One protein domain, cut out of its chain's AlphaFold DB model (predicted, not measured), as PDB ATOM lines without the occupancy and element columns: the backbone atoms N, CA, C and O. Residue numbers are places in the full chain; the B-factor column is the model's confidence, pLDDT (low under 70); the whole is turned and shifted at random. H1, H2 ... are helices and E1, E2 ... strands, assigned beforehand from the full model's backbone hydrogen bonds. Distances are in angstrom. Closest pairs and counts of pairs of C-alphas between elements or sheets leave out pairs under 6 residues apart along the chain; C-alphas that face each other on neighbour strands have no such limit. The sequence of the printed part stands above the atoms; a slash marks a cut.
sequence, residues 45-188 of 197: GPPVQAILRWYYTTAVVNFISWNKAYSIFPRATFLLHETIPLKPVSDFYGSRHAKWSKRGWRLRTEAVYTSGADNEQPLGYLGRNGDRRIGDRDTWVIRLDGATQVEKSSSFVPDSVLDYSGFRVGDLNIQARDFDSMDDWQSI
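What this domain is: This is residues 45 to 188 of the 197 residues of an uncharacterized protein of Monosporascus sp. 5C6A (UniProt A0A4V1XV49). With little regular structure, this is an elongated, mostly loop-built body holding a small sheet, E1 E2 E4, and a strand pair, E3 E5; the loop 144 to 159 makes one far end, the tail with H5 the other. The 144 printed residues run H1 E1 E2 H2 H3 E3 E4 H4 E5 H5, mixed class, under half in named elements. Both sheets are antiparallel; the whole is compact, radius of gyration of the C-alphas 16.5 A, spans 58 by 33 by 28 A.

How they stand to each other: H1, residues 47 to 54, and H2, 74 to 79, only graze the sheet of E1, 62 to 64, E2, 68 to 71, and E4, 140 to 143. E1 and E2 form a hairpin, N 63 and O 70 within hydrogen-bond range at 3.0 A; between E2 and E4, N 69 and O 142 are at 2.9 A. E3, 131 to 133, and E5, 166 to 168, have N 132 and O 167 at 2.8 A. The closest C-alphas of E3 and H4, 160 to 163, are those of Arg 133 and Asp 163, 7.1 A. H3, 91 to 101, and H5, 182 to 188, touch no helix. Every O i to N i+4 pair is within range in H1, H2 and H5, 4 of 7 in H3; H4 is too short.

Where its parts are: H1 begins at C-alpha 47 (-48.937, 28.629, -18.399). H3 spans 15.0 A. H5 ends at C-alpha 188 (-25.416, 56.402, -22.400).

The domain as a whole: The printed part has no cut; H2 to H3, H3 to E3, E4 to H4 and E5 to H5 are long links. The pLDDT is under 70 at residues 89, 109 to 120, 146 to 156 and 171 to 188.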
ATOM      1  N   GLY A  45     -47.023  23.964 -22.657       88.00
ATOM      2  CA  GLY A  45     -46.714  23.515 -21.301       88.00
ATOM      3  C   GLY A  45     -47.434  24.372 -20.256       88.00
ATOM      4  O   GLY A  45     -48.294  25.179 -20.625       88.00
ATOM      5  N   PRO A  46     -47.081  24.238 -18.964       88.94
ATOM      6  CA  PRO A  46     -47.719  24.985 -17.886       88.94
ATOM      7  C   PRO A  46     -47.715  26.500 -18.164       88.94
ATOM      8  O   PRO A  46     -46.640  27.063 -18.398       88.94
ATOM      9  N   PRO A  47     -48.866  27.195 -18.105       90.38
ATOM     10  CA  PRO A  47     -48.937  28.629 -18.399       90.38
ATOM     11  C   PRO A  47     -47.966  29.470 -17.565       90.38
ATOM     12  O   PRO A  47     -47.351  30.405 -18.072       90.38
ATOM     13  N   VAL A  48     -47.742  29.087 -16.306       91.25
ATOM     14  CA  VAL A  48     -46.778  29.756 -15.422       91.25
ATOM     15  C   VAL A  48     -45.339  29.673 -15.941       91.25
ATOM     16  O   VAL A  48     -44.604  30.656 -15.895       91.25
ATOM     17  N   GLN A  49     -44.947  28.538 -16.527       91.19
ATOM     18  CA  GLN A  49     -43.640  28.390 -17.165       91.19
ATOM     19  C   GLN A  49     -43.524  29.324 -18.370       91.19
ATOM     20  O   GLN A  49     -42.463  29.901 -18.600       91.19
ATOM     21  N   ALA A  50     -44.604  29.488 -19.138       90.44
ATOM     22  CA  ALA A  50     -44.614  30.415 -20.256       90.44
ATOM     23  C   ALA A  50     -44.484  31.871 -19.779       90.44
ATOM     24  O   ALA A  50     -43.635  32.601 -20.285       90.44
ATOM     25  N   ILE A  51     -45.240  32.277 -18.759       91.12
ATOM     26  CA  ILE A  51     -45.145  33.618 -18.167       91.12
ATOM     27  C   ILE A  51     -43.694  33.906 -17.746       91.12
ATOM     28  O   ILE A  51     -43.090  34.876 -18.203       91.12
ATOM     29  N   LEU A  52     -43.092  33.012 -16.958       90.25
ATOM     30  CA  LEU A  52     -41.724  33.182 -16.460       90.25
ATOM     31  C   LEU A  52     -40.662  33.179 -17.573       90.25
ATOM     32  O   LEU A  52     -39.632  33.834 -17.438       90.25
ATOM     33  N   ARG A  53     -40.882  32.450 -18.678       86.81
ATOM     34  CA  ARG A  53     -39.904  32.347 -19.774       86.81
ATOM     35  C   ARG A  53     -40.036  33.422 -20.843       86.81
ATOM     36  O   ARG A  53     -39.012  33.797 -21.413       86.81
ATOM     37  N   TRP A  54     -41.242  33.859 -21.187       84.81
ATOM     38  CA  TRP A  54     -41.476  34.690 -22.378       84.81
ATOM     39  C   TRP A  54     -41.514  36.184 -22.079       84.81
ATOM     40  O   TRP A  54     -41.202  36.994 -22.957       84.81
ATOM     41  N   TYR A  55     -41.878  36.568 -20.860       88.50
ATOM     42  CA  TYR A  55     -41.933  37.972 -20.501       88.50
ATOM     43  C   TYR A  55     -40.543  38.562 -20.247       88.50
ATOM     44  O   TYR A  55     -39.620  37.899 -19.782       88.50
ATOM     45  N   TYR A  56     -40.395  39.831 -20.624       85.31
ATOM     46  CA  TYR A  56     -39.103  40.511 -20.742       85.31
ATOM     47  C   TYR A  56     -38.826  41.493 -19.608       85.31
ATOM     48  O   TYR A  56     -37.740  42.059 -19.548       85.31
ATOM     49  N   THR A  57     -39.791  41.721 -18.716       88.12
ATOM     50  CA  THR A  57     -39.632  42.668 -17.617       88.12
ATOM     51  C   THR A  57     -40.485  42.304 -16.409       88.12
ATOM     52  O   THR A  57     -41.566  41.742 -16.571       88.12
ATOM     53  N   THR A  58     -40.032  42.662 -15.207       90.81
ATOM     54  CA  THR A  58     -40.725  42.385 -13.937       90.81
ATOM     55  C   THR A  58     -42.172  42.889 -13.892       90.81
ATOM     56  O   THR A  58     -43.020  42.235 -13.290       90.81
ATOM     57  N   ALA A  59     -42.498  43.979 -14.598       89.44
ATOM     58  CA  ALA A  59     -43.847  44.561 -14.632       89.44
ATOM     59  C   ALA A  59     -44.939  43.645 -15.214       89.44
ATOM     60  O   ALA A  59     -46.124  43.878 -14.983       89.44
ATOM     61  N   VAL A  60     -44.562  42.631 -15.998       90.38
ATOM     62  CA  VAL A  60     -45.504  41.759 -16.728       90.38
ATOM     63  C   VAL A  60     -45.466  40.301 -16.263       90.38
ATOM     64  O   VAL A  60     -46.023  39.439 -16.929       90.38
ATOM     65  N   VAL A  61     -44.830  40.018 -15.123       93.06
ATOM     66  CA  VAL A  61     -44.756  38.661 -14.536       93.06
ATOM     67  C   VAL A  61     -45.766  38.486 -13.395       93.06
ATOM     68  O   VAL A  61     -45.652  37.585 -12.569       93.06
ATOM     69  N   ASN A  62     -46.770  39.357 -13.328       93.81
ATOM     70  CA  ASN A  62     -47.896  39.208 -12.413       93.81
ATOM     71  C   ASN A  62     -48.956  38.330 -13.083       93.81
ATOM     72  O   ASN A  62     -49.239  38.514 -14.268       93.81
ATOM     73  N   PHE A  63     -49.548  37.393 -12.349       93.88
ATOM     74  CA  PHE A  63     -50.573  36.512 -12.906       93.88
ATOM     75  C   PHE A  63     -51.635  36.144 -11.883       93.88
ATOM     76  O   PHE A  63     -51.416  36.194 -10.677       93.88
ATOM     77  N   ILE A  64     -52.803  35.767 -12.390       92.06
ATOM     78  CA  ILE A  64     -53.955  35.372 -11.591       92.06
ATOM     79  C   ILE A  64     -54.241  33.901 -11.887       92.06
ATOM     80  O   ILE A  64     -54.330  33.489 -13.041       92.06
ATOM     81  N   SER A  65     -54.326  33.112 -10.825       89.38
ATOM     82  CA  SER A  65     -54.856  31.750 -10.822       89.38
ATOM     83  C   SER A  65     -56.326  31.766 -10.395       89.38
ATOM     84  O   SER A  65     -56.864  32.818 -10.058       89.38
ATOM     85  N   TRP A  66     -56.969  30.601 -10.363       84.62
ATOM     86  CA  TRP A  66     -58.394  30.491 -10.037       84.62
ATOM     87  C   TRP A  66     -58.774  31.058  -8.653       84.62
ATOM     88  O   TRP A  66     -59.912  31.475  -8.486       84.62
ATOM     89  N   ASN A  67     -57.851  31.114  -7.683       86.50
ATOM     90  CA  ASN A  67     -58.111  31.594  -6.314       86.50
ATOM     91  C   ASN A  67     -57.055  32.557  -5.745       86.50
ATOM     92  O   ASN A  67     -57.192  33.015  -4.609       86.50
ATOM     93  N   LYS A  68     -55.982  32.853  -6.479       91.50
ATOM     94  CA  LYS A  68     -54.880  33.707  -6.011       91.50
ATOM     95  C   LYS A  68     -54.352  34.591  -7.125       91.50
ATOM     96  O   LYS A  68     -54.142  34.111  -8.238       91.50
ATOM     97  N   ALA A  69     -54.052  35.843  -6.801       93.50
ATOM     98  CA  ALA A  69     -53.232  36.720  -7.627       93.50
ATOM     99  C   ALA A  69     -51.797  36.745  -7.091       93.50
ATOM    100  O   ALA A  69     -51.586  36.884  -5.887       93.50
ATOM    101  N   TYR A  70     -50.825  36.630  -7.990       96.06
ATOM    102  CA  TYR A  70     -49.400  36.599  -7.690       96.06
ATOM    103  C   TYR A  70     -48.712  37.794  -8.331       96.06
ATOM    104  O   TYR A  70     -48.848  38.042  -9.533       96.06
ATOM    105  N   SER A  71     -47.897  38.481  -7.542       96.12
ATOM    106  CA  SER A  71     -46.850  39.353  -8.044       96.12
ATOM    107  C   SER A  71     -45.501  38.793  -7.645       96.12
ATOM    108  O   SER A  71     -45.167  38.763  -6.463       96.12
ATOM    109  N   ILE A  72     -44.741  38.335  -8.640       95.38
ATOM    110  CA  ILE A  72     -43.448  37.688  -8.408       95.38
ATOM    111  C   ILE A  72     -42.410  38.703  -7.933       95.38
ATOM    112  O   ILE A  72     -41.633  38.392  -7.042       95.38
ATOM    113  N   PHE A  73     -42.408  39.930  -8.456       93.38
ATOM    114  CA  PHE A  73     -41.399  40.947  -8.122       93.38
ATOM    115  C   PHE A  73     -42.033  42.215  -7.531       93.38
ATOM    116  O   PHE A  73     -41.849  43.304  -8.079       93.38
ATOM    117  N   PRO A  74     -42.776  42.103  -6.416       93.69
ATOM    118  CA  PRO A  74     -43.594  43.190  -5.896       93.69
ATOM    119  C   PRO A  74     -42.749  44.350  -5.377       93.69
ATOM    120  O   PRO A  74     -43.201  45.491  -5.397       93.69
ATOM    121  N   ARG A  75     -41.513  44.092  -4.937       89.25
ATOM    122  CA  ARG A  75     -40.604  45.150  -4.499       89.25
ATOM    123  C   ARG A  75     -40.174  46.026  -5.670       89.25
ATOM    124  O   ARG A  75     -40.384  47.231  -5.609       89.25
ATOM    125  N   ALA A  76     -39.676  45.434  -6.759       88.75
ATOM    126  CA  ALA A  76     -39.406  46.174  -7.989       88.75
ATOM    127  C   ALA A  76     -40.661  46.910  -8.475       88.75
ATOM    128  O   ALA A  76     -40.602  48.106  -8.748       88.75
ATOM    129  N   THR A  77     -41.803  46.216  -8.548       89.94
ATOM    130  CA  THR A  77     -42.974  46.787  -9.210       89.94
ATOM    131  C   THR A  77     -43.748  47.774  -8.331       89.94
ATOM    132  O   THR A  77     -43.965  48.917  -8.704       89.94
ATOM    133  N   PHE A  78     -44.191  47.359  -7.152       89.44
ATOM    134  CA  PHE A  78     -45.100  48.159  -6.327       89.44
ATOM    135  C   PHE A  78     -44.386  49.054  -5.318       89.44
ATOM    136  O   PHE A  78     -44.873  50.149  -5.060       89.44
ATOM    137  N   LEU A  79     -43.249  48.620  -4.760       88.00
ATOM    138  CA  LEU A  79     -42.527  49.426  -3.765       88.00
ATOM    139  C   LEU A  79     -41.615  50.467  -4.417       88.00
ATOM    140  O   LEU A  79     -41.616  51.621  -4.004       88.00
ATOM    141  N   LEU A  80     -40.851  50.070  -5.435       86.12
ATOM    142  CA  LEU A  80     -39.862  50.942  -6.076       86.12
ATOM    143  C   LEU A  80     -40.399  51.644  -7.331       86.12
ATOM    144  O   LEU A  80     -39.786  52.599  -7.803       86.12
ATOM    145  N   HIS A  81     -41.539  51.196  -7.866       87.56
ATOM    146  CA  HIS A  81     -42.101  51.691  -9.126       87.56
ATOM    147  C   HIS A  81     -41.101  51.595 -10.299       87.56
ATOM    148  O   HIS A  81     -40.978  52.482 -11.155       87.56
ATOM    149  N   GLU A  82     -40.375  50.474 -10.340       87.31
ATOM    150  CA  GLU A  82     -39.336  50.170 -11.315       87.31
ATOM    151  C   GLU A  82     -39.659  48.951 -12.183       87.31
ATOM    152  O   GLU A  82     -40.385  48.031 -11.803       87.31
ATOM    153  N   THR A  83     -39.039  48.911 -13.360       86.00
ATOM    154  CA  THR A  83     -39.036  47.737 -14.232       86.00
ATOM    155  C   THR A  83     -37.619  47.255 -14.462       86.00
ATOM    156  O   THR A  83     -36.739  48.033 -14.830       86.00
ATOM    157  N   ILE A  84     -37.412  45.955 -14.261       84.75
ATOM    158  CA  ILE A  84     -36.115  45.310 -14.447       84.75
ATOM    159  C   ILE A  84     -36.204  44.401 -15.671       84.75
ATOM    160  O   ILE A  84     -37.196  43.670 -15.798       84.75
ATOM    161  N   PRO A  85     -35.242  44.468 -16.603       83.50
ATOM    162  CA  PRO A  85     -35.139  43.537 -17.714       83.50
ATOM    163  C   PRO A  85     -34.918  42.111 -17.211       83.50
ATOM    164  O   PRO A  85     -34.048  41.852 -16.388       83.50
ATOM    165  N   LEU A  86     -35.717  41.178 -17.724       83.31
ATOM    166  CA  LEU A  86     -35.576  39.731 -17.494       83.31
ATOM    167  C   LEU A  86     -35.043  39.008 -18.738       83.31
ATOM    168  O   LEU A  86     -34.990  37.779 -18.800       83.31
ATOM    169  N   LYS A  87     -34.710  39.783 -19.769       79.19
ATOM    170  CA  LYS A  87     -34.115  39.337 -21.020       79.19
ATOM    171  C   LYS A  87     -32.937  40.244 -21.352       79.19
ATOM    172  O   LYS A  87     -32.971  41.413 -20.958       79.19
ATOM    173  N   PRO A  88     -31.946  39.738 -22.102       72.62
ATOM    174  CA  PRO A  88     -30.852  40.560 -22.591       72.62
ATOM    175  C   PRO A  88     -31.372  41.808 -23.303       72.62
ATOM    176  O   PRO A  88     -32.353  41.748 -24.056       72.62
ATOM    177  N   VAL A  89     -30.707  42.934 -23.059       69.31
ATOM    178  CA  VAL A  89     -31.040  44.202 -23.703       69.31
ATOM    179  C   VAL A  89     -30.834  44.054 -25.212       69.31
ATOM    180  O   VAL A  89     -29.772  43.656 -25.678       69.31
ATOM    181  N   SER A  90     -31.879  44.345 -25.980       71.50
ATOM    182  CA  SER A  90     -31.868  44.375 -27.445       71.50
ATOM    183  C   SER A  90     -32.821  45.459 -27.927       71.50
ATOM    184  O   SER A  90     -33.747  45.814 -27.196       71.50
ATOM    185  N   ASP A  91     -32.673  45.947 -29.159       71.12
ATOM    186  CA  ASP A  91     -33.575  46.969 -29.724       71.12
ATOM    187  C   ASP A  91     -35.049  46.543 -29.662       71.12
ATOM    188  O   ASP A  91     -35.951  47.333 -29.349       71.12
ATOM    189  N   PHE A  92     -35.293  45.247 -29.881       72.56
ATOM    190  CA  PHE A  92     -36.618  44.651 -29.786       72.56
ATOM    191  C   PHE A  92     -37.231  44.830 -28.392       72.56
ATOM    192  O   PHE A  92     -38.374  45.279 -28.276       72.56
ATOM    193  N   TYR A  93     -36.486  44.523 -27.325       73.81
ATOM    194  CA  TYR A  93     -36.970  44.704 -25.954       73.81
ATOM    195  C   TYR A  93     -36.897  46.163 -25.492       73.81
ATOM    196  O   TYR A  93     -37.793  46.608 -24.777       73.81
ATOM    197  N   GLY A  94     -35.918  46.941 -25.953       71.50
ATOM    198  CA  GLY A  94     -35.745  48.356 -25.622       71.50
ATOM    199  C   GLY A  94     -36.969  49.191 -25.995       71.50
ATOM    200  O   GLY A  94     -37.500  49.931 -25.165       71.50
ATOM    201  N   SER A  95     -37.518  48.985 -27.198       73.31
ATOM    202  CA  SER A  95     -38.766  49.645 -27.620       73.31
ATOM    203  C   SER A  95     -39.961  49.310 -26.711       73.31
ATOM    204  O   SER A  95     -40.820  50.160 -26.444       73.31
ATOM    205  N   ARG A  96     -40.007  48.082 -26.180       78.44
ATOM    206  CA  ARG A  96     -41.051  47.620 -25.258       78.44
ATOM    207  C   ARG A  96     -40.852  48.167 -23.846       78.44
ATOM    208  O   ARG A  96     -41.831  48.550 -23.212       78.44
ATOM    209  N   HIS A  97     -39.616  48.278 -23.374       76.94
ATOM    210  CA  HIS A  97     -39.294  48.936 -22.110       76.94
ATOM    211  C   HIS A  97     -39.620  50.437 -22.143       76.94
ATOM    212  O   HIS A  97     -40.210  50.961 -21.197       76.94
ATOM    213  N   ALA A  98     -39.380  51.118 -23.269       75.50
ATOM    214  CA  ALA A  98     -39.757  52.523 -23.446       75.50
ATOM    215  C   ALA A  98     -41.272  52.763 -23.281       75.50
ATOM    216  O   ALA A  98     -41.691  53.824 -22.816       75.50
ATOM    217  N   LYS A  99     -42.118  51.775 -23.613       81.88
ATOM    218  CA  LYS A  99     -43.569  51.832 -23.355       81.88
ATOM    219  C   LYS A  99     -43.883  51.928 -21.860       81.88
ATOM    220  O   LYS A  99     -44.821  52.632 -21.500       81.88
ATOM    221  N   TRP A 100     -43.134  51.228 -21.012       80.75
ATOM    222  CA  TRP A 100     -43.314  51.257 -19.558       80.75
ATOM    223  C   TRP A 100     -42.773  52.542 -18.942       80.75
ATOM    224  O   TRP A 100     -43.455  53.139 -18.116       80.75
ATOM    225  N   SER A 101     -41.644  53.051 -19.441       79.25
ATOM    226  CA  SER A 101     -41.146  54.376 -19.049       79.25
ATOM    227  C   SER A 101     -42.165  55.488 -19.334       79.25
ATOM    228  O   SER A 101     -42.481  56.286 -18.456       79.25
ATOM    229  N   LYS A 102     -42.814  55.466 -20.508       80.75
ATOM    230  CA  LYS A 102     -43.923  56.388 -20.837       80.75
ATOM    231  C   LYS A 102     -45.140  56.262 -19.913       80.75
ATOM    232  O   LYS A 102     -45.984  57.149 -19.913       80.75
ATOM    233  N   ARG A 103     -45.257  55.162 -19.164       82.88
ATOM    234  CA  ARG A 103     -46.303  54.924 -18.155       82.88
ATOM    235  C   ARG A 103     -45.855  55.314 -16.740       82.88
ATOM    236  O   ARG A 103     -46.530  54.950 -15.789       82.88
ATOM    237  N   GLY A 104     -44.729  56.018 -16.607       83.06
ATOM    238  CA  GLY A 104     -44.212  56.528 -15.335       83.06
ATOM    239  C   GLY A 104     -43.262  55.583 -14.604       83.06
ATOM    240  O   GLY A 104     -42.798  55.915 -13.517       83.06
ATOM    241  N   TRP A 105     -42.958  54.416 -15.170       84.44
ATOM    242  CA  TRP A 105     -42.069  53.457 -14.527       84.44
ATOM    243  C   TRP A 105     -40.597  53.836 -14.705       84.44
ATOM    244  O   TRP A 105     -40.164  54.131 -15.822       84.44
ATOM    245  N   ARG A 106     -39.797  53.735 -13.639       82.69
ATOM    246  CA  ARG A 106     -38.338  53.848 -13.759       82.69
ATOM    247  C   ARG A 106     -37.789  52.565 -14.386       82.69
ATOM    248  O   ARG A 106     -38.019  51.463 -13.898       82.69
ATOM    249  N   LEU A 107     -37.113  52.682 -15.521       77.94
ATOM    250  CA  LEU A 107     -36.470  51.542 -16.170       77.94
ATOM    251  C   LEU A 107     -35.088  51.347 -15.552       77.94
ATOM    252  O   LEU A 107     -34.372  52.328 -15.402       77.94
ATOM    253  N   ARG A 108     -34.701  50.111 -15.236       71.06
ATOM    254  CA  ARG A 108     -33.291  49.758 -15.032       71.06
ATOM    255  C   ARG A 108     -32.735  49.163 -16.323       71.06
ATOM    256  O   ARG A 108     -33.443  48.443 -17.023       71.06
ATOM    257  N   THR A 109     -31.496  49.489 -16.679       61.75
ATOM    258  CA  THR A 109     -30.802  48.884 -17.833       61.75
ATOM    259  C   THR A 109     -30.262  47.500 -17.511       61.75
ATOM    260  O   THR A 109     -30.183  46.656 -18.399       61.75
ATOM    261  N   GLU A 110     -29.942  47.251 -16.243       58.47
ATOM    262  CA  GLU A 110     -29.391  45.991 -15.766       58.47
ATOM    263  C   GLU A 110     -30.134  45.534 -14.511       58.47
ATOM    264  O   GLU A 110     -30.618  46.341 -13.709       58.47
ATOM    265  N   ALA A 111     -30.241  44.218 -14.343       55.62
ATOM    266  CA  ALA A 111     -30.654  43.633 -13.080       55.62
ATOM    267  C   ALA A 111     -29.494  43.794 -12.091       55.62
ATOM    268  O   ALA A 111     -28.639  42.921 -11.979       55.62
ATOM    269  N   VAL A 112     -29.438  44.950 -11.428       54.69
ATOM    270  CA  VAL A 112     -28.445  45.224 -10.389       54.69
ATOM    271  C   VAL A 112     -28.657  44.231  -9.255       54.69
ATOM    272  O   VAL A 112     -29.688  44.247  -8.580       54.69
ATOM    273  N   TYR A 113     -27.684  43.340  -9.084       54.03
ATOM    274  CA  TYR A 113     -27.628  42.391  -7.984       54.03
ATOM    275  C   TYR A 113     -26.495  42.801  -7.050       54.03
ATOM    276  O   TYR A 113     -25.325  42.536  -7.314       54.03
ATOM    277  N   THR A 114     -26.830  43.449  -5.940       50.88
ATOM    278  CA  THR A 114     -25.867  43.735  -4.878       50.88
ATOM    279  C   THR A 114     -25.757  42.521  -3.971       50.88
ATOM    280  O   THR A 114     -26.546  42.376  -3.049       50.88
ATOM    281  N   SER A 115     -24.795  41.623  -4.214       42.06
ATOM    282  CA  SER A 115     -24.537  40.492  -3.313       42.06
ATOM    283  C   SER A 115     -24.332  40.997  -1.876       42.06
ATOM    284  O   SER A 115     -23.285  41.553  -1.550       42.06
ATOM    285  N   GLY A 116     -25.344  40.840  -1.030       44.44
ATOM    286  CA  GLY A 116     -25.380  41.404   0.311       44.44
ATOM    287  C   GLY A 116     -26.645  40.955   1.028       44.44
ATOM    288  O   GLY A 116     -27.686  40.770   0.404       44.44
ATOM    289  N   ALA A 117     -26.540  40.740   2.338       45.12
ATOM    290  CA  ALA A 117     -27.634  40.310   3.210       45.12
ATOM    291  C   ALA A 117     -28.740  41.374   3.386       45.12
ATOM    292  O   ALA A 117     -29.700  41.156   4.127       45.12
ATOM    293  N   ASP A 118     -28.610  42.510   2.703       51.88
ATOM    294  CA  ASP A 118     -29.526  43.627   2.808       51.88
ATOM    295  C   ASP A 118     -30.784  43.301   2.002       51.88
ATOM    296  O   ASP A 118     -30.776  43.175   0.776       51.88
ATOM    297  N   ASN A 119     -31.882  43.114   2.733       54.66
ATOM    298  CA  ASN A 119     -33.209  42.720   2.255       54.66
ATOM    299  C   ASN A 119     -33.878  43.775   1.341       54.66
ATOM    300  O   ASN A 119     -35.102  43.888   1.342       54.66
ATOM    301  N   GLU A 120     -33.122  44.574   0.590       64.62
ATOM    302  CA  GLU A 120     -33.615  45.727  -0.173       64.62
ATOM    303  C   GLU A 120     -33.510  45.573  -1.692       64.62
ATOM    304  O   GLU A 120     -34.012  46.420  -2.429       64.62
ATOM    305  N   GLN A 121     -32.951  44.466  -2.187       77.19
ATOM    306  CA  GLN A 121     -32.814  44.247  -3.626       77.19
ATOM    307  C   GLN A 121     -34.176  44.185  -4.339       77.19
ATOM    308  O   GLN A 121     -35.054  43.435  -3.903       77.19
ATOM    309  N   PRO A 122     -34.354  44.856  -5.491       81.94
ATOM    310  CA  PRO A 122     -35.640  44.919  -6.190       81.94
ATOM    311  C   PRO A 122     -36.271  43.562  -6.551       81.94
ATOM    312  O   PRO A 122     -37.498  43.444  -6.614       81.94
ATOM    313  N   LEU A 123     -35.454  42.532  -6.800       85.81
ATOM    314  CA  LEU A 123     -35.914  41.195  -7.200       85.81
ATOM    315  C   LEU A 123     -36.293  40.282  -6.018       85.81
ATOM    316  O   LEU A 123     -36.789  39.175  -6.249       85.81
ATOM    317  N   GLY A 124     -36.108  40.756  -4.782       84.44
ATOM    318  CA  GLY A 124     -36.242  39.950  -3.571       84.44
ATOM    319  C   GLY A 124     -35.011  39.083  -3.313       84.44
ATOM    320  O   GLY A 124     -33.994  39.200  -4.000       84.44
ATOM    321  N   TYR A 125     -35.094  38.203  -2.318       84.56
ATOM    322  CA  TYR A 125     -34.013  37.273  -2.036       84.56
ATOM    323  C   TYR A 125     -33.899  36.224  -3.142       84.56
ATOM    324  O   TYR A 125     -34.842  35.487  -3.436       84.56
ATOM    325  N   LEU A 126     -32.708  36.128  -3.721       81.88
ATOM    326  CA  LEU A 126     -32.355  35.101  -4.689       81.88
ATOM    327  C   LEU A 126     -31.352  34.145  -4.050       81.88
ATOM    328  O   LEU A 126     -30.375  34.579  -3.436       81.88
ATOM    329  N   GLY A 127     -31.581  32.839  -4.198       78.31
ATOM    330  CA  GLY A 127     -30.615  31.828  -3.781       78.31
ATOM    331  C   GLY A 127     -29.279  31.991  -4.512       78.31
ATOM    332  O   GLY A 127     -29.183  32.713  -5.503       78.31
ATOM    333  N   ARG A 128     -28.240  31.271  -4.063       73.00
ATOM    334  CA  ARG A 128     -26.861  31.387  -4.589       73.00
ATOM    335  C   ARG A 128     -26.763  31.343  -6.125       73.00
ATOM    336  O   ARG A 128     -25.878  31.979  -6.680       73.00
ATOM    337  N   ASN A 129     -27.662  30.625  -6.800       76.31
ATOM    338  CA  ASN A 129     -27.666  30.499  -8.261       76.31
ATOM    339  C   ASN A 129     -28.790  31.298  -8.947       76.31
ATOM    340  O   ASN A 129     -29.175  30.964 -10.064       76.31
ATOM    341  N   GLY A 130     -29.378  32.291  -8.273       79.81
ATOM    342  CA  GLY A 130     -30.567  32.991  -8.767       79.81
ATOM    343  C   GLY A 130     -31.864  32.190  -8.602       79.81
ATOM    344  O   GLY A 130     -32.885  32.553  -9.185       79.81
ATOM    345  N   ASP A 131     -31.826  31.076  -7.865       86.81
ATOM    346  CA  ASP A 131     -32.982  30.203  -7.664       86.81
ATOM    347  C   ASP A 131     -33.990  30.859  -6.711       86.81
ATOM    348  O   ASP A 131     -33.622  31.429  -5.678       86.81
ATOM    349  N   ARG A 132     -35.270  30.758  -7.061       90.12
ATOM    350  CA  ARG A 132     -36.380  31.363  -6.337       90.12
ATOM    351  C   ARG A 132     -37.651  30.523  -6.475       90.12
ATOM    352  O   ARG A 132     -37.764  29.711  -7.393       90.12
ATOM    353  N   ARG A 133     -38.611  30.685  -5.566       93.88
ATOM    354  CA  ARG A 133     -39.882  29.949  -5.571       93.88
ATOM    355  C   ARG A 133     -41.053  30.911  -5.722       93.88
ATOM    356  O   ARG A 133     -41.040  31.982  -5.134       93.88
ATOM    357  N   ILE A 134     -42.085  30.528  -6.472       95.31
ATOM    358  CA  ILE A 134     -43.258  31.392  -6.682       95.31
ATOM    359  C   ILE A 134     -43.925  31.759  -5.355       95.31
ATOM    360  O   ILE A 134     -44.227  32.922  -5.160       95.31
ATOM    361  N   GLY A 135     -44.129  30.823  -4.430       94.00
ATOM    362  CA  GLY A 135     -44.749  31.101  -3.128       94.00
ATOM    363  C   GLY A 135     -43.748  31.401  -2.011       94.00
ATOM    364  O   GLY A 135     -43.931  30.920  -0.892       94.00
ATOM    365  N   ASP A 136     -42.615  32.050  -2.295       93.50
ATOM    366  CA  ASP A 136     -41.685  32.474  -1.239       93.50
ATOM    367  C   ASP A 136     -42.095  33.786  -0.553       93.50
ATOM    368  O   ASP A 136     -43.111  34.399  -0.877       93.50
ATOM    369  N   ARG A 137     -41.292  34.200   0.434       92.31
ATOM    370  CA  ARG A 137     -41.521  35.401   1.251       92.31
ATOM    371  C   ARG A 137     -41.481  36.712   0.463       92.31
ATOM    372  O   ARG A 137     -41.934  37.727   0.980       92.31
ATOM    373  N   ASP A 138     -40.897  36.701  -0.733       92.12
ATOM    374  CA  ASP A 138     -40.692  37.889  -1.558       92.12
ATOM    375  C   ASP A 138     -41.745  38.002  -2.673       92.12
ATOM    376  O   ASP A 138     -41.712  38.944  -3.465       92.12
ATOM    377  N   THR A 139     -42.687  37.056  -2.760       95.31
ATOM    378  CA  THR A 139     -43.856  37.142  -3.645       95.31
ATOM    379  C   THR A 139     -45.022  37.741  -2.886       95.31
ATOM    380  O   THR A 139     -45.356  37.318  -1.779       95.31
ATOM    381  N   TRP A 140     -45.717  38.684  -3.517       96.00
ATOM    382  CA  TRP A 140     -46.970  39.182  -2.978       96.00
ATOM    383  C   TRP A 140     -48.125  38.344  -3.519       96.00
ATOM    384  O   TRP A 140     -48.357  38.297  -4.728       96.00
ATOM    385  N   VAL A 141     -48.824  37.660  -2.613       95.44
ATOM    386  CA  VAL A 141     -49.964  36.797  -2.937       95.44
ATOM    387  C   VAL A 141     -51.227  37.386  -2.326       95.44
ATOM    388  O   VAL A 141     -51.303  37.588  -1.115       95.44
ATOM    389  N   ILE A 142     -52.235  37.618  -3.162       93.44
ATOM    390  CA  ILE A 142     -53.571  38.036  -2.736       93.44
ATOM    391  C   ILE A 142     -54.505  36.847  -2.926       93.44
ATOM    392  O   ILE A 142     -54.635  36.330  -4.037       93.44
ATOM    393  N   ARG A 143     -55.157  36.406  -1.848       91.00
ATOM    394  CA  ARG A 143     -56.222  35.400  -1.935       91.00
ATOM    395  C   ARG A 143     -57.481  36.050  -2.492       91.00
ATOM    396  O   ARG A 143     -57.871  37.123  -2.046       91.00
ATOM    397  N   LEU A 144     -58.107  35.383  -3.449       86.75
ATOM    398  CA  LEU A 144     -59.317  35.833  -4.136       86.75
ATOM    399  C   LEU A 144     -60.566  35.113  -3.608       86.75
ATOM    400  O   LEU A 144     -61.569  35.023  -4.312       86.75
ATOM    401  N   ASP A 145     -60.499  34.583  -2.382       74.31
ATOM    402  CA  ASP A 145     -61.571  33.817  -1.745       74.31
ATOM    403  C   ASP A 145     -62.902  34.590  -1.806       74.31
ATOM    404  O   ASP A 145     -63.064  35.629  -1.171       74.31
ATOM    405  N   GLY A 146     -63.855  34.088  -2.598       66.25
ATOM    406  CA  GLY A 146     -65.184  34.690  -2.776       66.25
ATOM    407  C   GLY A 146     -65.273  35.835  -3.794       66.25
ATOM    408  O   GLY A 146     -66.380  36.250  -4.121       66.25
ATOM    409  N   ALA A 147     -64.151  36.319  -4.337       64.94
ATOM    410  CA  ALA A 147     -64.142  37.290  -5.439       64.94
ATOM    411  C   ALA A 147     -64.355  36.616  -6.805       64.94
ATOM    412  O   ALA A 147     -64.839  37.233  -7.750       64.94
ATOM    413  N   THR A 148     -64.000  35.337  -6.907       63.12
ATOM    414  CA  THR A 148     -64.236  34.513  -8.090       63.12
ATOM    415  C   THR A 148     -65.505  33.689  -7.887       63.12
ATOM    416  O   THR A 148     -65.595  32.955  -6.905       63.12
ATOM    417  N   GLN A 149     -66.451  33.724  -8.831       66.75
ATOM    418  CA  GLN A 149     -67.645  32.853  -8.833       66.75
ATOM    419  C   GLN A 149     -67.316  31.373  -9.143       66.75
ATOM    420  O   GLN A 149     -68.177  30.600  -9.547       66.75
ATOM    421  N   VAL A 150     -66.052  30.974  -8.986       67.44
ATOM    422  CA  VAL A 150     -65.569  29.617  -9.238       67.44
ATOM    423  C   VAL A 150     -65.884  28.763  -8.015       67.44
ATOM    424  O   VAL A 150     -65.420  29.045  -6.907       67.44
ATOM    425  N   GLU A 151     -66.675  27.709  -8.203       64.06
ATOM    426  CA  GLU A 151     -66.997  26.777  -7.127       64.06
ATOM    427  C   GLU A 151     -65.731  26.095  -6.592       64.06
ATOM    428  O   GLU A 151     -64.964  25.500  -7.353       64.06
ATOM    429  N   LYS A 152     -65.527  26.110  -5.266       60.62
ATOM    430  CA  LYS A 152     -64.375  25.457  -4.607       60.62
ATOM    431  C   LYS A 152     -64.263  23.961  -4.937       60.62
ATOM    432  O   LYS A 152     -63.160  23.425  -4.965       60.62
ATOM    433  N   SER A 153     -65.391  23.310  -5.219       56.84
ATOM    434  CA  SER A 153     -65.532  21.909  -5.636       56.84
ATOM    435  C   SER A 153     -64.906  21.593  -7.000       56.84
ATOM    436  O   SER A 153     -64.630  20.431  -7.278       56.84
ATOM    437  N   SER A 154     -64.655  22.601  -7.841       55.38
ATOM    438  CA  SER A 154     -64.060  22.433  -9.177       55.38
ATOM    439  C   SER A 154     -62.522  22.420  -9.183       55.38
ATOM    440  O   SER A 154     -61.898  22.202 -10.224       55.38
ATOM    441  N   SER A 155     -61.884  22.629  -8.025       57.34
ATOM    442  CA  SER A 155     -60.427  22.722  -7.918       57.34
ATOM    443  C   SER A 155     -59.765  21.341  -7.871       57.34
ATOM    444  O   SER A 155     -59.675  20.703  -6.824       57.34
ATOM    445  N   PHE A 156     -59.270  20.882  -9.023       62.78
ATOM    446  CA  PHE A 156     -58.474  19.651  -9.131       62.78
ATOM    447  C   PHE A 156     -56.980  19.852  -8.830       62.78
ATOM    448  O   PHE A 156     -56.250  18.874  -8.670       62.78
ATOM    449  N   VAL A 157     -56.498  21.100  -8.772       71.31
ATOM    450  CA  VAL A 157     -55.065  21.403  -8.639       71.31
ATOM    451  C   VAL A 157     -54.804  22.151  -7.332       71.31
ATOM    452  O   VAL A 157     -55.222  23.304  -7.202       71.31
ATOM    453  N   PRO A 158     -54.079  21.540  -6.377       81.81
ATOM    454  CA  PRO A 158     -53.694  22.207  -5.143       81.81
ATOM    455  C   PRO A 158     -52.819  23.436  -5.407       81.81
ATOM    456  O   PRO A 158     -51.876  23.378  -6.201       81.81
ATOM    457  N   ASP A 159     -53.051  24.511  -4.654       86.81
ATOM    458  CA  ASP A 159     -52.227  25.729  -4.676       86.81
ATOM    459  C   ASP A 159     -50.730  25.454  -4.517       86.81
ATOM    460  O   ASP A 159     -49.895  26.170  -5.070       86.81
ATOM    461  N   SER A 160     -50.386  24.388  -3.786       90.00
ATOM    462  CA  SER A 160     -49.007  23.972  -3.556       90.00
ATOM    463  C   SER A 160     -48.236  23.731  -4.852       90.00
ATOM    464  O   SER A 160     -47.026  23.910  -4.863       90.00
ATOM    465  N   VAL A 161     -48.900  23.364  -5.953       90.50
ATOM    466  CA  VAL A 161     -48.227  23.197  -7.250       90.50
ATOM    467  C   VAL A 161     -47.616  24.520  -7.711       90.50
ATOM    468  O   VAL A 161     -46.459  24.544  -8.129       90.50
ATOM    469  N   LEU A 162     -48.351  25.628  -7.593       92.75
ATOM    470  CA  LEU A 162     -47.828  26.958  -7.905       92.75
ATOM    471  C   LEU A 162     -46.889  27.441  -6.801       92.75
ATOM    472  O   LEU A 162     -45.757  27.807  -7.097       92.75
ATOM    473  N   ASP A 163     -47.308  27.371  -5.537       94.31
ATOM    474  CA  ASP A 163     -46.548  27.921  -4.409       94.31
ATOM    475  C   ASP A 163     -45.166  27.264  -4.248       94.31
ATOM    476  O   ASP A 163     -44.222  27.936  -3.829       94.31
ATOM    477  N   TYR A 164     -45.017  25.979  -4.600       94.06
ATOM    478  CA  TYR A 164     -43.743  25.256  -4.528       94.06
ATOM    479  C   TYR A 164     -42.946  25.220  -5.836       94.06
ATOM    480  O   TYR A 164     -41.810  24.742  -5.838       94.06
ATOM    481  N   SER A 165     -43.486  25.753  -6.933       93.88
ATOM    482  CA  SER A 165     -42.768  25.804  -8.206       93.88
ATOM    483  C   SER A 165     -41.560  26.740  -8.121       93.88
ATOM    484  O   SER A 165     -41.671  27.913  -7.750       93.88
ATOM    485  N   GLY A 166     -40.393  26.198  -8.468       93.25
ATOM    486  CA  GLY A 166     -39.124  26.916  -8.517       93.25
ATOM    487  C   GLY A 166     -38.821  27.477  -9.904       93.25
ATOM    488  O   GLY A 166     -39.187  26.896 -10.925       93.25
ATOM    489  N   PHE A 167     -38.113  28.597  -9.943       91.94
ATOM    490  CA  PHE A 167     -37.563  29.196 -11.151       91.94
ATOM    491  C   PHE A 167     -36.196  29.808 -10.857       91.94
ATOM    492  O   PHE A 167     -35.819  29.995  -9.703       91.94
ATOM    493  N   ARG A 168     -35.447  30.117 -11.911       88.56
ATOM    494  CA  ARG A 168     -34.142  30.762 -11.802       88.56
ATOM    495  C   ARG A 168     -34.154  32.085 -12.543       88.56
ATOM    496  O   ARG A 168     -34.587  32.137 -13.694       88.56
ATOM    497  N   VAL A 169     -33.635  33.121 -11.900       83.75
ATOM    498  CA  VAL A 169     -33.282  34.382 -12.548       83.75
ATOM    499  C   VAL A 169     -31.826  34.269 -13.006       83.75
ATOM    500  O   VAL A 169     -30.914  34.279 -12.184       83.75
ATOM    501  N   GLY A 170     -31.622  34.041 -14.305       72.50
ATOM    502  CA  GLY A 170     -30.295  33.878 -14.916       72.50
ATOM    503  C   GLY A 170     -29.647  35.202 -15.331       72.50
ATOM    504  O   GLY A 170     -30.306  36.237 -15.322       72.50
ATOM    505  N   ASP A 171     -28.364  35.137 -15.709       62.47
ATOM    506  CA  ASP A 171     -27.573  36.233 -16.298       62.47
ATOM    507  C   ASP A 171     -27.567  37.543 -15.490       62.47
ATOM    508  O   ASP A 171     -27.482  38.642 -16.039       62.47
ATOM    509  N   LEU A 172     -27.654  37.434 -14.161       59.75
ATOM    510  CA  LEU A 172     -27.511  38.577 -13.266       59.75
ATOM    511  C   LEU A 172     -26.070  39.083 -13.333       59.75
ATOM    512  O   LEU A 172     -25.133  38.367 -12.976       59.75
ATOM    513  N   ASN A 173     -25.890  40.326 -13.775       53.28
ATOM    514  CA  ASN A 173     -24.597  40.984 -13.701       53.28
ATOM    515  C   ASN A 173     -24.337  41.396 -12.243       53.28
ATOM    516  O   ASN A 173     -24.794  42.436 -11.779       53.28
ATOM    517  N   ILE A 174     -23.585  40.562 -11.519       48.84
ATOM    518  CA  ILE A 174     -23.206  40.770 -10.107       48.84
ATOM    519  C   ILE A 174     -22.323  42.031  -9.937       48.84
ATOM    520  O   ILE A 174     -22.105  42.495  -8.822       48.84
ATOM    521  N   GLN A 175     -21.819  42.608 -11.036       41.22
ATOM    522  CA  GLN A 175     -20.998  43.824 -11.046       41.22
ATOM    523  C   GLN A 175     -21.733  45.070 -11.569       41.22
ATOM    524  O   GLN A 175     -21.124  46.138 -11.655       41.22
ATOM    525  N   ALA A 176     -23.018  44.959 -11.924       44.12
ATOM    526  CA  ALA A 176     -23.805  46.087 -12.406       44.12
ATOM    527  C   ALA A 176     -23.904  47.172 -11.325       44.12
ATOM    528  O   ALA A 176     -24.357  46.904 -10.211       44.12
ATOM    529  N   ARG A 177     -23.480  48.397 -11.648       41.88
ATOM    530  CA  ARG A 177     -23.700  49.567 -10.787       41.88
ATOM    531  C   ARG A 177     -25.094  50.124 -11.036       41.88
ATOM    532  O   ARG A 177     -25.573  50.110 -12.170       41.88
ATOM    533  N   ASP A 178     -25.730  50.602  -9.973       44.00
ATOM    534  CA  ASP A 178     -26.988  51.328 -10.086       44.00
ATOM    535  C   ASP A 178     -26.755  52.629 -10.866       44.00
ATOM    536  O   ASP A 178     -25.779  53.342 -10.626       44.00
ATOM    537  N   PHE A 179     -27.616  52.911 -11.842       42.72
ATOM    538  CA  PHE A 179     -27.626  54.209 -12.511       42.72
ATOM    539  C   PHE A 179     -28.577  55.094 -11.716       42.72
ATOM    540  O   PHE A 179     -29.764  55.209 -12.030       42.72
ATOM    541  N   ASP A 180     -28.042  55.653 -10.633       41.09
ATOM    542  CA  ASP A 180     -28.806  56.384  -9.624       41.09
ATOM    543  C   ASP A 180     -29.386  57.710 -10.150       41.09
ATOM    544  O   ASP A 180     -30.288  58.276  -9.525       41.09
ATOM    545  N   SER A 181     -28.926  58.209 -11.307       43.28
ATOM    546  CA  SER A 181     -29.331  59.516 -11.833       43.28
ATOM    547  C   SER A 181     -29.855  59.501 -13.278       43.28
ATOM    548  O   SER A 181     -29.456  58.715 -14.136       43.28
ATOM    549  N   MET A 182     -30.748  60.451 -13.579       40.12
ATOM    550  CA  MET A 182     -31.220  60.742 -14.943       40.12
ATOM    551  C   MET A 182     -30.092  61.275 -15.853       40.12
ATOM    552  O   MET A 182     -30.208  61.221 -17.079       40.12
ATOM    553  N   ASP A 183     -28.997  61.768 -15.269       43.66
ATOM    554  CA  ASP A 183     -27.820  62.249 -15.997       43.66
ATOM    555  C   ASP A 183     -26.986  61.087 -16.552       43.66
ATOM    556  O   ASP A 183     -26.513  61.153 -17.693       43.66
ATOM    557  N   ASP A 184     -26.918  59.968 -15.827       45.59
ATOM    558  CA  ASP A 184     -26.293  58.736 -16.318       45.59
ATOM    559  C   ASP A 184     -27.019  58.192 -17.559       45.59
ATOM    560  O   ASP A 184     -26.395  57.772 -18.541       45.59
ATOM    561  N   TRP A 185     -28.351  58.310 -17.577       41.41
ATOM    562  CA  TRP A 185     -29.188  57.965 -18.730       41.41
ATOM    563  C   TRP A 185     -28.887  58.811 -19.970       41.41
ATOM    564  O   TRP A 185     -28.871  58.295 -21.092       41.41
ATOM    565  N   GLN A 186     -28.637  60.112 -19.799       44.06
ATOM    566  CA  GLN A 186     -28.278  60.997 -20.911       44.06
ATOM    567  C   GLN A 186     -26.867  60.709 -21.437       44.06
ATOM    568  O   GLN A 186     -26.619  60.859 -22.634       44.06
ATOM    569  N   SER A 187     -25.956  60.259 -20.571       46.19
ATOM    570  CA  SER A 187     -24.587  59.890 -20.944       46.19
ATOM    571  C   SER A 187     -24.548  58.666 -21.871       46.19
ATOM    572  O   SER A 187     -23.926  58.710 -22.934       46.19
ATOM    573  N   ILE A 188     -25.316  57.614 -21.559       47.66
ATOM    574  CA  ILE A 188     -25.416  56.402 -22.400       47.66
ATOM    575  C   ILE A 188     -26.101  56.697 -23.738       47.66
ATOM    576  O   ILE A 188     -25.714  56.184 -24.792       47.66
TER     577      ILE A 188